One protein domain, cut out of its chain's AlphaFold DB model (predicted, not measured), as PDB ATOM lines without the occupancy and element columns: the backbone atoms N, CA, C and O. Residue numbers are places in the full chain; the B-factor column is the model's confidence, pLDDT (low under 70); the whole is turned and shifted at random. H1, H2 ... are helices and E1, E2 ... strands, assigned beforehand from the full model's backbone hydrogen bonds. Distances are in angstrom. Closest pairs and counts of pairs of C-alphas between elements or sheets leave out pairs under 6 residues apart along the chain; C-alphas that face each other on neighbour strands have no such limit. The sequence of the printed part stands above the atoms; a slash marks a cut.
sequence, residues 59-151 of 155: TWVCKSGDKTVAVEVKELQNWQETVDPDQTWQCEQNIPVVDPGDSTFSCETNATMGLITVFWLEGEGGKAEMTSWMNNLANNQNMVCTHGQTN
ATOM      1  N   THR A  59      21.336  37.400   4.962       90.50
ATOM      2  CA  THR A  59      20.164  38.264   4.812       90.50
ATOM      3  C   THR A  59      20.543  39.736   4.914       90.50
ATOM      4  O   THR A  59      21.252  40.165   5.827       90.50
ATOM      5  N   TRP A  60      20.029  40.519   3.976       93.06
ATOM      6  CA  TRP A  60      20.195  41.959   3.876       93.06
ATOM      7  C   TRP A  60      18.834  42.632   3.950       93.06
ATOM      8  O   TRP A  60      17.870  42.160   3.351       93.06
ATOM      9  N   VAL A  61      18.762  43.769   4.633       94.44
ATOM     10  CA  VAL A  61      17.627  44.687   4.538       94.44
ATOM     11  C   VAL A  61      18.078  45.887   3.727       94.44
ATOM     12  O   VAL A  61      19.025  46.579   4.102       94.44
ATOM     13  N   CYS A  62      17.389  46.135   2.621       95.25
ATOM     14  CA  CYS A  62      17.702  47.214   1.705       95.25
ATOM     15  C   CYS A  62      16.603  48.267   1.701       95.25
ATOM     16  O   CYS A  62      15.414  47.942   1.705       95.25
ATOM     17  N   LYS A  63      17.006  49.538   1.655       96.06
ATOM     18  CA  LYS A  63      16.092  50.684   1.639       96.06
ATOM     19  C   LYS A  63      16.362  51.605   0.458       96.06
ATOM     20  O   LYS A  63      17.516  51.905   0.155       96.06
ATOM     21  N   SER A  64      15.288  52.102  -0.152       95.88
ATOM     22  CA  SER A  64      15.328  53.163  -1.161       95.88
ATOM     23  C   SER A  64      14.106  54.070  -1.004       95.88
ATOM     24  O   SER A  64      12.988  53.714  -1.372       95.88
ATOM     25  N   GLY A  65      14.303  55.245  -0.399       94.19
ATOM     26  CA  GLY A  65      13.198  56.143  -0.052       94.19
ATOM     27  C   GLY A  65      12.266  55.536   1.002       94.19
ATOM     28  O   GLY A  65      12.700  55.243   2.113       94.19
ATOM     29  N   ASP A  66      10.990  55.386   0.653       95.38
ATOM     30  CA  ASP A  66       9.927  54.758   1.452       95.38
ATOM     31  C   ASP A  66       9.792  53.243   1.212       95.38
ATOM     32  O   ASP A  66       8.910  52.604   1.786       95.38
ATOM     33  N   LYS A  67      10.647  52.671   0.359       95.31
ATOM     34  CA  LYS A  67      10.629  51.253   0.007       95.31
ATOM     35  C   LYS A  67      11.625  50.466   0.846       95.31
ATOM     36  O   LYS A  67      12.768  50.902   1.032       95.31
ATOM     37  N   THR A  68      11.217  49.265   1.242       94.75
ATOM     38  CA  THR A  68      12.046  48.331   2.008       94.75
ATOM     39  C   THR A  68      11.930  46.928   1.414       94.75
ATOM     40  O   THR A  68      10.823  46.447   1.168       94.75
ATOM     41  N   VAL A  69      13.066  46.253   1.218       93.81
ATOM     42  CA  VAL A  69      13.126  44.842   0.801       93.81
ATOM     43  C   VAL A  69      14.070  44.047   1.694       93.81
ATOM     44  O   VAL A  69      15.060  44.585   2.193       93.81
ATOM     45  N   ALA A  70      13.779  42.762   1.869       93.44
ATOM     46  CA  ALA A  70      14.731  41.795   2.395       93.44
ATOM     47  C   ALA A  70      15.320  40.987   1.241       93.44
ATOM     48  O   ALA A  70      14.594  40.604   0.322       93.44
ATOM     49  N   VAL A  71      16.616  40.708   1.296       93.12
ATOM     50  CA  VAL A  71      17.304  39.894   0.299       93.12
ATOM     51  C   VAL A  71      18.135  38.834   1.000       93.12
ATOM     52  O   VAL A  71      19.040  39.154   1.764       93.12
ATOM     53  N   GLU A  72      17.830  37.573   0.738       92.12
ATOM     54  CA  GLU A  72      18.582  36.421   1.221       92.12
ATOM     55  C   GLU A  72      19.438  35.875   0.091       92.12
ATOM     56  O   GLU A  72      18.935  35.603  -1.000       92.12
ATOM     57  N   VAL A  73      20.735  35.718   0.342       90.69
ATOM     58  CA  VAL A  73      21.702  35.369  -0.697       90.69
ATOM     59  C   VAL A  73      22.609  34.250  -0.229       90.69
ATOM     60  O   VAL A  73      23.170  34.315   0.860       90.69
ATOM     61  N   LYS A  74      22.802  33.247  -1.083       88.25
ATOM     62  CA  LYS A  74      23.798  32.189  -0.911       88.25
ATOM     63  C   LYS A  74      24.712  32.161  -2.122       88.25
ATOM     64  O   LYS A  74      24.223  32.166  -3.247       88.25
ATOM     65  N   GLU A  75      26.023  32.118  -1.884       79.25
ATOM     66  CA  GLU A  75      27.064  31.899  -2.906       79.25
ATOM     67  C   GLU A  75      26.993  32.824  -4.147       79.25
ATOM     68  O   GLU A  75      27.586  32.525  -5.185       79.25
ATOM     69  N   LEU A  76      26.309  33.972  -4.053       78.44
ATOM     70  CA  LEU A  76      26.178  34.955  -5.129       78.44
ATOM     71  C   LEU A  76      26.956  36.224  -4.759       78.44
ATOM     72  O   LEU A  76      26.474  37.107  -4.049       78.44
ATOM     73  N   GLN A  77      28.204  36.296  -5.222       80.00
ATOM     74  CA  GLN A  77      29.035  37.490  -5.058       80.00
ATOM     75  C   GLN A  77      28.493  38.640  -5.913       80.00
ATOM     76  O   GLN A  77      28.026  38.409  -7.026       80.00
ATOM     77  N   ASN A  78      28.608  39.877  -5.419       84.56
ATOM     78  CA  ASN A  78      28.171  41.090  -6.127       84.56
ATOM     79  C   ASN A  78      26.692  41.034  -6.569       84.56
ATOM     80  O   ASN A  78      26.305  41.470  -7.660       84.56
ATOM     81  N   TRP A  79      25.852  40.411  -5.734       88.38
ATOM     82  CA  TRP A  79      24.428  40.259  -6.017       88.38
ATOM     83  C   TRP A  79      23.729  41.620  -6.117       88.38
ATOM     84  O   TRP A  79      22.816  41.777  -6.925       88.38
ATOM     85  N   GLN A  80      24.166  42.612  -5.334       89.88
ATOM     86  CA  GLN A  80      23.537  43.926  -5.317       89.88
ATOM     87  C   GLN A  80      23.782  44.657  -6.637       89.88
ATOM     88  O   GLN A  80      22.824  45.115  -7.248       89.88
ATOM     89  N   GLU A  81      25.020  44.685  -7.142       89.75
ATOM     90  CA  GLU A  81      25.328  45.275  -8.454       89.75
ATOM     91  C   GLU A  81      24.595  44.564  -9.596       89.75
ATOM     92  O   GLU A  81      24.352  45.144 -10.653       89.75
ATOM     93  N   THR A  82      24.247  43.296  -9.385       85.94
ATOM     94  CA  THR A  82      23.475  42.519 -10.346       85.94
ATOM     95  C   THR A  82      22.024  42.986 -10.413       85.94
ATOM     96  O   THR A  82      21.516  43.191 -11.513       85.94
ATOM     97  N   VAL A  83      21.338  43.135  -9.276       86.06
ATOM     98  CA  VAL A  83      19.904  43.492  -9.255       86.06
ATOM     99  C   VAL A  83      19.653  45.000  -9.317       86.06
ATOM    100  O   VAL A  83      18.651  45.422  -9.889       86.06
ATOM    101  N   ASP A  84      20.585  45.798  -8.801       88.06
ATOM    102  CA  ASP A  84      20.543  47.258  -8.694       88.06
ATOM    103  C   ASP A  84      21.882  47.860  -9.178       88.06
ATOM    104  O   ASP A  84      22.713  48.299  -8.379       88.06
ATOM    105  N   PRO A  85      22.132  47.871 -10.503       84.12
ATOM    106  CA  PRO A  85      23.406  48.330 -11.066       84.12
ATOM    107  C   PRO A  85      23.685  49.817 -10.805       84.12
ATOM    108  O   PRO A  85      24.844  50.234 -10.804       84.12
ATOM    109  N   ASP A  86      22.637  50.606 -10.566       88.06
ATOM    110  CA  ASP A  86      22.728  52.034 -10.258       88.06
ATOM    111  C   ASP A  86      22.944  52.306  -8.752       88.06
ATOM    112  O   ASP A  86      23.079  53.466  -8.357       88.06
ATOM    113  N   GLN A  87      23.001  51.258  -7.913       86.69
ATOM    114  CA  GLN A  87      23.185  51.322  -6.452       86.69
ATOM    115  C   GLN A  87      22.220  52.299  -5.759       86.69
ATOM    116  O   GLN A  87      22.583  53.072  -4.866       86.69
ATOM    117  N   THR A  88      20.964  52.275  -6.195       92.62
ATOM    118  CA  THR A  88      19.882  53.102  -5.652       92.62
ATOM    119  C   THR A  88      19.361  52.604  -4.301       92.62
ATOM    120  O   THR A  88      18.661  53.345  -3.600       92.62
ATOM    121  N   TRP A  89      19.718  51.380  -3.914       94.69
ATOM    122  CA  TRP A  89      19.366  50.750  -2.650       94.69
ATOM    123  C   TRP A  89      20.543  50.755  -1.675       94.69
ATOM    124  O   TRP A  89      21.690  50.495  -2.031       94.69
ATOM    125  N   GLN A  90      20.256  51.049  -0.411       95.50
ATOM    126  CA  GLN A  90      21.226  50.967   0.680       95.50
ATOM    127  C   GLN A  90      20.939  49.705   1.484       95.50
ATOM    128  O   GLN A  90      19.862  49.606   2.074       95.50
ATOM    129  N   CYS A  91      21.869  48.751   1.476       92.69
ATOM    130  CA  CYS A  91      21.695  47.429   2.067       92.69
ATOM    131  C   CYS A  91      22.585  47.250   3.297       92.69
ATOM    132  O   CYS A  91      23.792  47.477   3.244       92.69
ATOM    133  N   GLU A  92      21.989  46.790   4.392       92.06
ATOM    134  CA  GLU A  92      22.694  46.430   5.621       92.06
ATOM    135  C   GLU A  92      22.335  44.995   6.004       92.06
ATOM    136  O   GLU A  92      21.177  44.586   5.892       92.06
ATOM    137  N   GLN A  93      23.325  44.217   6.445       89.06
ATOM    138  CA  GLN A  93      23.088  42.848   6.891       89.06
ATOM    139  C   GLN A  93      22.213  42.873   8.148       89.06
ATOM    140  O   GLN A  93      22.584  43.456   9.168       89.06
ATOM    141  N   ASN A  94      21.031  42.271   8.056       83.25
ATOM    142  CA  ASN A  94      20.041  42.241   9.124       83.25
ATOM    143  C   ASN A  94      19.011  41.146   8.823       83.25
ATOM    144  O   ASN A  94      18.721  40.878   7.659       83.25
ATOM    145  N   ILE A  95      18.439  40.541   9.863       82.19
ATOM    146  CA  ILE A  95      17.382  39.532   9.745       82.19
ATOM    147  C   ILE A  95      16.048  40.230  10.055       82.19
ATOM    148  O   ILE A  95      15.771  40.512  11.226       82.19
ATOM    149  N   PRO A  96      15.234  40.572   9.040       82.00
ATOM    150  CA  PRO A  96      13.933  41.181   9.267       82.00
ATOM    151  C   PRO A  96      12.910  40.134   9.717       82.00
ATOM    152  O   PRO A  96      13.094  38.929   9.553       82.00
ATOM    153  N   VAL A  97      11.786  40.612  10.245       78.81
ATOM    154  CA  VAL A  97      10.578  39.791  10.348       78.81
ATOM    155  C   VAL A  97       9.936  39.758   8.962       78.81
ATOM    156  O   VAL A  97       9.689  40.816   8.389       78.81
ATOM    157  N   VAL A  98       9.705  38.557   8.433       76.56
ATOM    158  CA  VAL A  98       9.038  38.313   7.146       76.56
ATOM    159  C   VAL A  98       7.764  37.527   7.432       76.56
ATOM    160  O   VAL A  98       7.814  36.501   8.121       76.56
ATOM    161  N   ASP A  99       6.628  38.001   6.933       72.88
ATOM    162  CA  ASP A  99       5.335  37.381   7.189       72.88
ATOM    163  C   ASP A  99       5.018  36.284   6.149       72.88
ATOM    164  O   ASP A  99       5.314  36.418   4.954       72.88
ATOM    165  N   PRO A 100       4.369  35.172   6.556       56.34
ATOM    166  CA  PRO A 100       3.909  34.147   5.625       56.34
ATOM    167  C   PRO A 100       2.802  34.714   4.723       56.34
ATOM    168  O   PRO A 100       1.633  34.774   5.102       56.34
ATOM    169  N   GLY A 101       3.173  35.139   3.518       63.97
ATOM    170  CA  GLY A 101       2.281  35.826   2.577       63.97
ATOM    171  C   GLY A 101       2.961  36.968   1.827       63.97
ATOM    172  O   GLY A 101       2.410  37.443   0.831       63.97
ATOM    173  N   ASP A 102       4.157  37.364   2.268       68.62
ATOM    174  CA  ASP A 102       4.916  38.435   1.646       68.62
ATOM    175  C   ASP A 102       5.219  38.165   0.172       68.62
ATOM    176  O   ASP A 102       5.327  37.035  -0.323       68.62
ATOM    177  N   SER A 103       5.322  39.267  -0.559       82.62
ATOM    178  CA  SER A 103       5.587  39.247  -1.988       82.62
ATOM    179  C   SER A 103       7.028  38.832  -2.209       82.62
ATOM    180  O   SER A 103       7.945  39.555  -1.829       82.62
ATOM    181  N   THR A 104       7.223  37.649  -2.787       90.44
ATOM    182  CA  THR A 104       8.547  37.040  -2.904       90.44
ATOM    183  C   THR A 104       8.789  36.390  -4.261       90.44
ATOM    184  O   THR A 104       7.859  35.873  -4.894       90.44
ATOM    185  N   PHE A 105      10.047  36.431  -4.694       92.38
ATOM    186  CA  PHE A 105      10.587  35.575  -5.742       92.38
ATOM    187  C   PHE A 105      11.931  35.000  -5.290       92.38
ATOM    188  O   PHE A 105      12.640  35.609  -4.486       92.38
ATOM    189  N   SER A 106      12.302  33.866  -5.876       92.75
ATOM    190  CA  SER A 106      13.615  33.249  -5.712       92.75
ATOM    191  C   SER A 106      14.218  32.946  -7.075       92.75
ATOM    192  O   SER A 106      13.514  32.474  -7.966       92.75
ATOM    193  N   CYS A 107      15.515  33.181  -7.240       92.75
ATOM    194  CA  CYS A 107      16.271  32.785  -8.419       92.75
ATOM    195  C   CYS A 107      17.449  31.903  -8.016       92.75
ATOM    196  O   CYS A 107      18.175  32.222  -7.074       92.75
ATOM    197  N   GLU A 108      17.682  30.839  -8.775       91.50
ATOM    198  CA  GLU A 108      18.788  29.902  -8.572       91.50
ATOM    199  C   GLU A 108      19.632  29.755  -9.843       91.50
ATOM    200  O   GLU A 108      19.125  29.857 -10.967       91.50
ATOM    201  N   THR A 109      20.940  29.543  -9.688       84.25
ATOM    202  CA  THR A 109      21.816  29.240 -10.831       84.25
ATOM    203  C   THR A 109      21.854  27.733 -11.099       84.25
ATOM    204  O   THR A 109      21.803  26.925 -10.179       84.25
ATOM    205  N   ASN A 110      22.045  27.339 -12.361       70.00
ATOM    206  CA  ASN A 110      22.227  25.926 -12.726       70.00
ATOM    207  C   ASN A 110      23.672  25.411 -12.543       70.00
ATOM    208  O   ASN A 110      23.911  24.212 -12.680       70.00
ATOM    209  N   ALA A 111      24.649  26.300 -12.328       61.75
ATOM    210  CA  ALA A 111      26.079  25.966 -12.375       61.75
ATOM    211  C   ALA A 111      26.757  25.946 -10.992       61.75
ATOM    212  O   ALA A 111      27.760  25.255 -10.819       61.75
ATOM    213  N   THR A 112      26.207  26.675 -10.019       66.38
ATOM    214  CA  THR A 112      26.630  26.748  -8.610       66.38
ATOM    215  C   THR A 112      25.398  26.692  -7.700       66.38
ATOM    216  O   THR A 112      24.285  26.926  -8.170       66.38
ATOM    217  N   MET A 113      25.561  26.448  -6.391       67.12
ATOM    218  CA  MET A 113      24.453  26.521  -5.417       67.12
ATOM    219  C   MET A 113      24.040  27.974  -5.094       67.12
ATOM    220  O   MET A 113      23.586  28.270  -3.988       67.12
ATOM    221  N   GLY A 114      24.214  28.885  -6.058       83.06
ATOM    222  CA  GLY A 114      23.863  30.289  -5.933       83.06
ATOM    223  C   GLY A 114      22.349  30.470  -5.875       83.06
ATOM    224  O   GLY A 114      21.642  30.047  -6.794       83.06
ATOM    225  N   LEU A 115      21.875  31.119  -4.815       89.25
ATOM    226  CA  LEU A 115      20.467  31.421  -4.575       89.25
ATOM    227  C   LEU A 115      20.333  32.893  -4.194       89.25
ATOM    228  O   LEU A 115      21.129  33.416  -3.414       89.25
ATOM    229  N   ILE A 116      19.294  33.535  -4.709       92.62
ATOM    230  CA  ILE A 116      18.811  34.817  -4.209       92.62
ATOM    231  C   ILE A 116      17.302  34.735  -4.016       92.62
ATOM    232  O   ILE A 116      16.579  34.376  -4.943       92.62
ATOM    233  N   THR A 117      16.832  35.078  -2.825       92.62
ATOM    234  CA  THR A 117      15.409  35.239  -2.516       92.62
ATOM    235  C   THR A 117      15.173  36.678  -2.100       92.62
ATOM    236  O   THR A 117      15.920  37.229  -1.297       92.62
ATOM    237  N   VAL A 118      14.143  37.300  -2.660       93.12
ATOM    238  CA  VAL A 118      13.797  38.695  -2.381       93.12
ATOM    239  C   VAL A 118      12.390  38.749  -1.817       93.12
ATOM    240  O   VAL A 118      11.482  38.123  -2.365       93.12
ATOM    241  N   PHE A 119      12.206  39.529  -0.757       92.12
ATOM    242  CA  PHE A 119      10.918  39.812  -0.132       92.12
ATOM    243  C   PHE A 119      10.654  41.313  -0.179       92.12
ATOM    244  O   PHE A 119      11.493  42.114   0.235       92.12
ATOM    245  N   TRP A 120       9.483  41.704  -0.673       92.50
ATOM    246  CA  TRP A 120       9.020  43.082  -0.572       92.50
ATOM    247  C   TRP A 120       8.391  43.313   0.794       92.50
ATOM    248  O   TRP A 120       7.400  42.661   1.116       92.50
ATOM    249  N   LEU A 121       8.948  44.241   1.571       90.75
ATOM    250  CA  LEU A 121       8.470  44.524   2.923       90.75
ATOM    251  C   LEU A 121       7.564  45.759   2.949       90.75
ATOM    252  O   LEU A 121       6.494  45.736   3.549       90.75
ATOM    253  N   GLU A 122       7.976  46.849   2.295       91.56
ATOM    254  CA  GLU A 122       7.282  48.139   2.388       91.56
ATOM    255  C   GLU A 122       7.402  48.963   1.098       91.56
ATOM    256  O   GLU A 122       8.346  48.806   0.323       91.56
ATOM    257  N   GLY A 123       6.461  49.893   0.911       91.19
ATOM    258  CA  GLY A 123       6.451  50.862  -0.188       91.19
ATOM    259  C   GLY A 123       5.627  50.426  -1.403       91.19
ATOM    260  O   GLY A 123       5.306  49.249  -1.593       91.19
ATOM    261  N   GLU A 124       5.256  51.392  -2.243       91.31
ATOM    262  CA  GLU A 124       4.516  51.136  -3.482       91.31
ATOM    263  C   GLU A 124       5.438  50.707  -4.640       91.31
ATOM    264  O   GLU A 124       6.649  50.931  -4.640       91.31
ATOM    265  N   GLY A 125       4.850  50.103  -5.677       90.56
ATOM    266  CA  GLY A 125       5.566  49.748  -6.908       90.56
ATOM    267  C   GLY A 125       6.373  48.446  -6.847       90.56
ATOM    268  O   GLY A 125       7.060  48.129  -7.819       90.56
ATOM    269  N   GLY A 126       6.244  47.667  -5.769       91.12
ATOM    270  CA  GLY A 126       7.004  46.431  -5.567       91.12
ATOM    271  C   GLY A 126       6.939  45.452  -6.736       91.12
ATOM    272  O   GLY A 126       7.968  44.931  -7.148       91.12
ATOM    273  N   LYS A 127       5.760  45.246  -7.343       90.81
ATOM    274  CA  LYS A 127       5.605  44.290  -8.456       90.81
ATOM    275  C   LYS A 127       6.517  44.632  -9.632       90.81
ATOM    276  O   LYS A 127       7.169  43.747 -10.182       90.81
ATOM    277  N   ALA A 128       6.571  45.907 -10.016       92.44
ATOM    278  CA  ALA A 128       7.394  46.360 -11.136       92.44
ATOM    279  C   ALA A 128       8.892  46.246 -10.815       92.44
ATOM    280  O   ALA A 128       9.650  45.742 -11.644       92.44
ATOM    281  N   GLU A 129       9.296  46.654  -9.609       93.44
ATOM    282  CA  GLU A 129      10.684  46.579  -9.137       93.44
ATOM    283  C   GLU A 129      11.176  45.125  -9.083       93.44
ATOM    284  O   GLU A 129      12.144  44.764  -9.749       93.44
ATOM    285  N   MET A 130      10.444  44.255  -8.382       92.75
ATOM    286  CA  MET A 130      10.795  42.843  -8.243       92.75
ATOM    287  C   MET A 130      10.797  42.115  -9.588       92.75
ATOM    288  O   MET A 130      11.671  41.290  -9.837       92.75
ATOM    289  N   THR A 131       9.865  42.445 -10.491       92.69
ATOM    290  CA  THR A 131       9.869  41.895 -11.857       92.69
ATOM    291  C   THR A 131      11.110  42.340 -12.632       92.69
ATOM    292  O   THR A 131      11.696  41.541 -13.360       92.69
ATOM    293  N   SER A 132      11.537  43.598 -12.480       93.06
ATOM    294  CA  SER A 132      12.765  44.108 -13.101       93.06
ATOM    295  C   SER A 132      14.000  43.352 -12.605       93.06
ATOM    296  O   SER A 132      14.783  42.852 -13.416       93.06
ATOM    297  N   TRP A 133      14.133  43.183 -11.287       94.44
ATOM    298  CA  TRP A 133      15.243  42.451 -10.671       94.44
ATOM    299  C   TRP A 133      15.269  40.988 -11.108       94.44
ATOM    300  O   TRP A 133      16.301  40.490 -11.558       94.44
ATOM    301  N   MET A 134      14.113  40.321 -11.059       93.56
ATOM    302  CA  MET A 134      13.948  38.943 -11.515       93.56
ATOM    303  C   MET A 134      14.354  38.783 -12.988       93.56
ATOM    304  O   MET A 134      15.087  37.860 -13.337       93.56
ATOM    305  N   ASN A 135      13.940  39.712 -13.857       92.69
ATOM    306  CA  ASN A 135      14.324  39.702 -15.269       92.69
ATOM    307  C   ASN A 135      15.825  39.929 -15.467       92.69
ATOM    308  O   ASN A 135      16.410  39.334 -16.372       92.69
ATOM    309  N   ASN A 136      16.459  40.780 -14.662       91.00
ATOM    310  CA  ASN A 136      17.900  41.002 -14.733       91.00
ATOM    311  C   ASN A 136      18.663  39.721 -14.351       91.00
ATOM    312  O   ASN A 136      19.501  39.249 -15.120       91.00
ATOM    313  N   LEU A 137      18.284  39.082 -13.242       91.69
ATOM    314  CA  LEU A 137      18.858  37.805 -12.803       91.69
ATOM    315  C   LEU A 137      18.673  36.702 -13.854       91.69
ATOM    316  O   LEU A 137      19.624  35.998 -14.199       91.69
ATOM    317  N   ALA A 138      17.478  36.587 -14.432       91.31
ATOM    318  CA  ALA A 138      17.203  35.578 -15.448       91.31
ATOM    319  C   ALA A 138      17.998  35.809 -16.744       91.31
ATOM    320  O   ALA A 138      18.632  34.891 -17.264       91.31
ATOM    321  N   ASN A 139      17.992  37.040 -17.261       89.88
ATOM    322  CA  ASN A 139      18.536  37.329 -18.589       89.88
ATOM    323  C   ASN A 139      20.050  37.579 -18.589       89.88
ATOM    324  O   ASN A 139      20.716  37.229 -19.561       89.88
ATOM    325  N   ASN A 140      20.596  38.170 -17.522       84.50
ATOM    326  CA  ASN A 140      22.006  38.567 -17.466       84.50
ATOM    327  C   ASN A 140      22.867  37.602 -16.645       84.50
ATOM    328  O   ASN A 140      24.053  37.473 -16.937       84.50
ATOM    329  N   GLN A 141      22.285  36.904 -15.663       83.19
ATOM    330  CA  GLN A 141      23.000  35.917 -14.839       83.19
ATOM    331  C   GLN A 141      22.624  34.466 -15.152       83.19
ATOM    332  O   GLN A 141      23.129  33.549 -14.506       83.19
ATOM    333  N   ASN A 142      21.767  34.235 -16.157       87.06
ATOM    334  CA  ASN A 142      21.326  32.896 -16.554       87.06
ATOM    335  C   ASN A 142      20.730  32.097 -15.372       87.06
ATOM    336  O   ASN A 142      20.968  30.892 -15.227       87.06
ATOM    337  N   MET A 143      19.990  32.788 -14.502       90.81
ATOM    338  CA  MET A 143      19.311  32.188 -13.354       90.81
ATOM    339  C   MET A 143      17.894  31.754 -13.722       90.81
ATOM    340  O   MET A 143      17.234  32.350 -14.572       90.81
ATOM    341  N   VAL A 144      17.403  30.712 -13.061       92.50
ATOM    342  CA  VAL A 144      16.007  30.290 -13.159       92.50
ATOM    343  C   VAL A 144      15.264  30.899 -11.986       92.50
ATOM    344  O   VAL A 144      15.604  30.640 -10.836       92.50
ATOM    345  N   CYS A 145      14.262  31.721 -12.279       92.25
ATOM    346  CA  CYS A 145      13.486  32.412 -11.262       92.25
ATOM    347  C   CYS A 145      12.097  31.800 -11.099       92.25
ATOM    348  O   CYS A 145      11.445  31.412 -12.070       92.25
ATOM    349  N   THR A 146      11.632  31.754  -9.857       90.75
ATOM    350  CA  THR A 146      10.306  31.287  -9.472       90.75
ATOM    351  C   THR A 146       9.654  32.299  -8.543       90.75
ATOM    352  O   THR A 146      10.306  32.969  -7.747       90.75
ATOM    353  N   HIS A 147       8.338  32.404  -8.649       87.50
ATOM    354  CA  HIS A 147       7.504  33.139  -7.715       87.50
ATOM    355  C   HIS A 147       6.228  32.327  -7.481       87.50
ATOM    356  O   HIS A 147       5.818  31.526  -8.329       87.50
ATOM    357  N   GLY A 148       5.594  32.501  -6.324       72.56
ATOM    358  CA  GLY A 148       4.357  31.786  -6.018       72.56
ATOM    359  C   GLY A 148       3.238  32.202  -6.973       72.56
ATOM    360  O   GLY A 148       2.787  33.340  -6.919       72.56
ATOM    361  N   GLN A 149       2.748  31.291  -7.821       62.38
ATOM    362  CA  GLN A 149       1.600  31.570  -8.705       62.38
ATOM    363  C   GLN A 149       0.298  31.811  -7.930       62.38
ATOM    364  O   GLN A 149      -0.625  32.416  -8.452       62.38
ATOM    365  N   THR A 150       0.224  31.338  -6.684       66.94
ATOM    366  CA  THR A 150      -0.903  31.578  -5.773       66.94
ATOM    367  C   THR A 150      -0.766  32.877  -4.983       66.94
ATOM    368  O   THR A 150      -1.617  33.159  -4.144       66.94
ATOM    369  N   ASN A 151       0.322  33.630  -5.173       68.88
ATOM    370  CA  ASN A 151       0.509  34.914  -4.520       68.88
ATOM    371  C   ASN A 151      -0.121  36.011  -5.410       68.88
ATOM    372  O   ASN A 151       0.415  36.290  -6.487       68.88
TER     373      ASN A 151
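What this domain is: This is residues 59 to 151 of the 155 residues of an uncharacterized protein of Synechocystis sp. (strain PCC 6714) (UniProt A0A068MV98). A twisted antiparallel sheet of six strands makes a wall, and one long helix, H2, packs along one face of it over E5 and E4, in two layers. A short helix, H1, touches H2 and only grazes the sheet. The printed part has 93 residues, with six named strands and two named helices in the chain order E1, E2, H1, E3, E4, E5, H2, E6. The sheet's order is E3, E1, E2, E5, E4, E6, and the class is mixed, helices and strands. The whole is compact and rounded, with a radius of gyration of the C-alphas of 12.3 A and spans of 35 by 31 by 23 A.

How they stand to each other: Start at E1, residues 59 to 64, and E2, residues 67 to 74: this hairpin has N 62 and O 69 at 2.8 A. H1, residues 79 to 83, only grazes the sheet with residues 79 to 80. E3, residues 90 to 93, is an edge strand beside E1, with N 61 and O 92 at 2.8 A. E2, H1 and E3 form a split strand-helix-strand unit, two strands running the same way with E1 between them in the sheet; its crossover is right-handed. E4, residues 103 to 109, and E5, residues 115 to 122, form a hairpin, with N 107 and O 116 at 2.8 A. Between E2 and E5 look at N 72 and O 117, 2.8 A. H2, residues 126 to 140, has a height over the sheet of 8.5 A and runs along the strands, at 9 degrees to E5 on the local plane. With its residues 133 to 137 alone it touches H1; the closest C-alphas, of Val 83 and Trp 133, are 5.0 A apart. E6, residues 143 to 147, is the other edge strand, beside E4, with N 146 and O 106 at 2.8 A. E5, H2 and E6 form a second split unit, with E4 between its strands and a right-handed crossover. In H1 and H2 every O i to N i+4 pair is within hydrogen-bond range. E3 and E6 are apart.

Where its parts are: Find C-alpha 59 at (20.164, 38.264, 4.812); E1 runs 16.8 A from there. E2 is 23.2 A long, E4 21.0 A and E5 22.4 A. Find C-alpha 126 at (7.004, 46.431, -5.567); H2 runs 20.7 A to C-alpha 140. E6 ends at C-alpha 147, (7.504, 33.139, -7.715).

The domain as a whole: The two C-alphas farthest apart, of Asp 66 and Ala 111, are 35.8 A apart. The printed part has no cut, and no link is long. The model's pLDDT is under 70 at residues 100 to 102, 111 to 113 and 149 to 151.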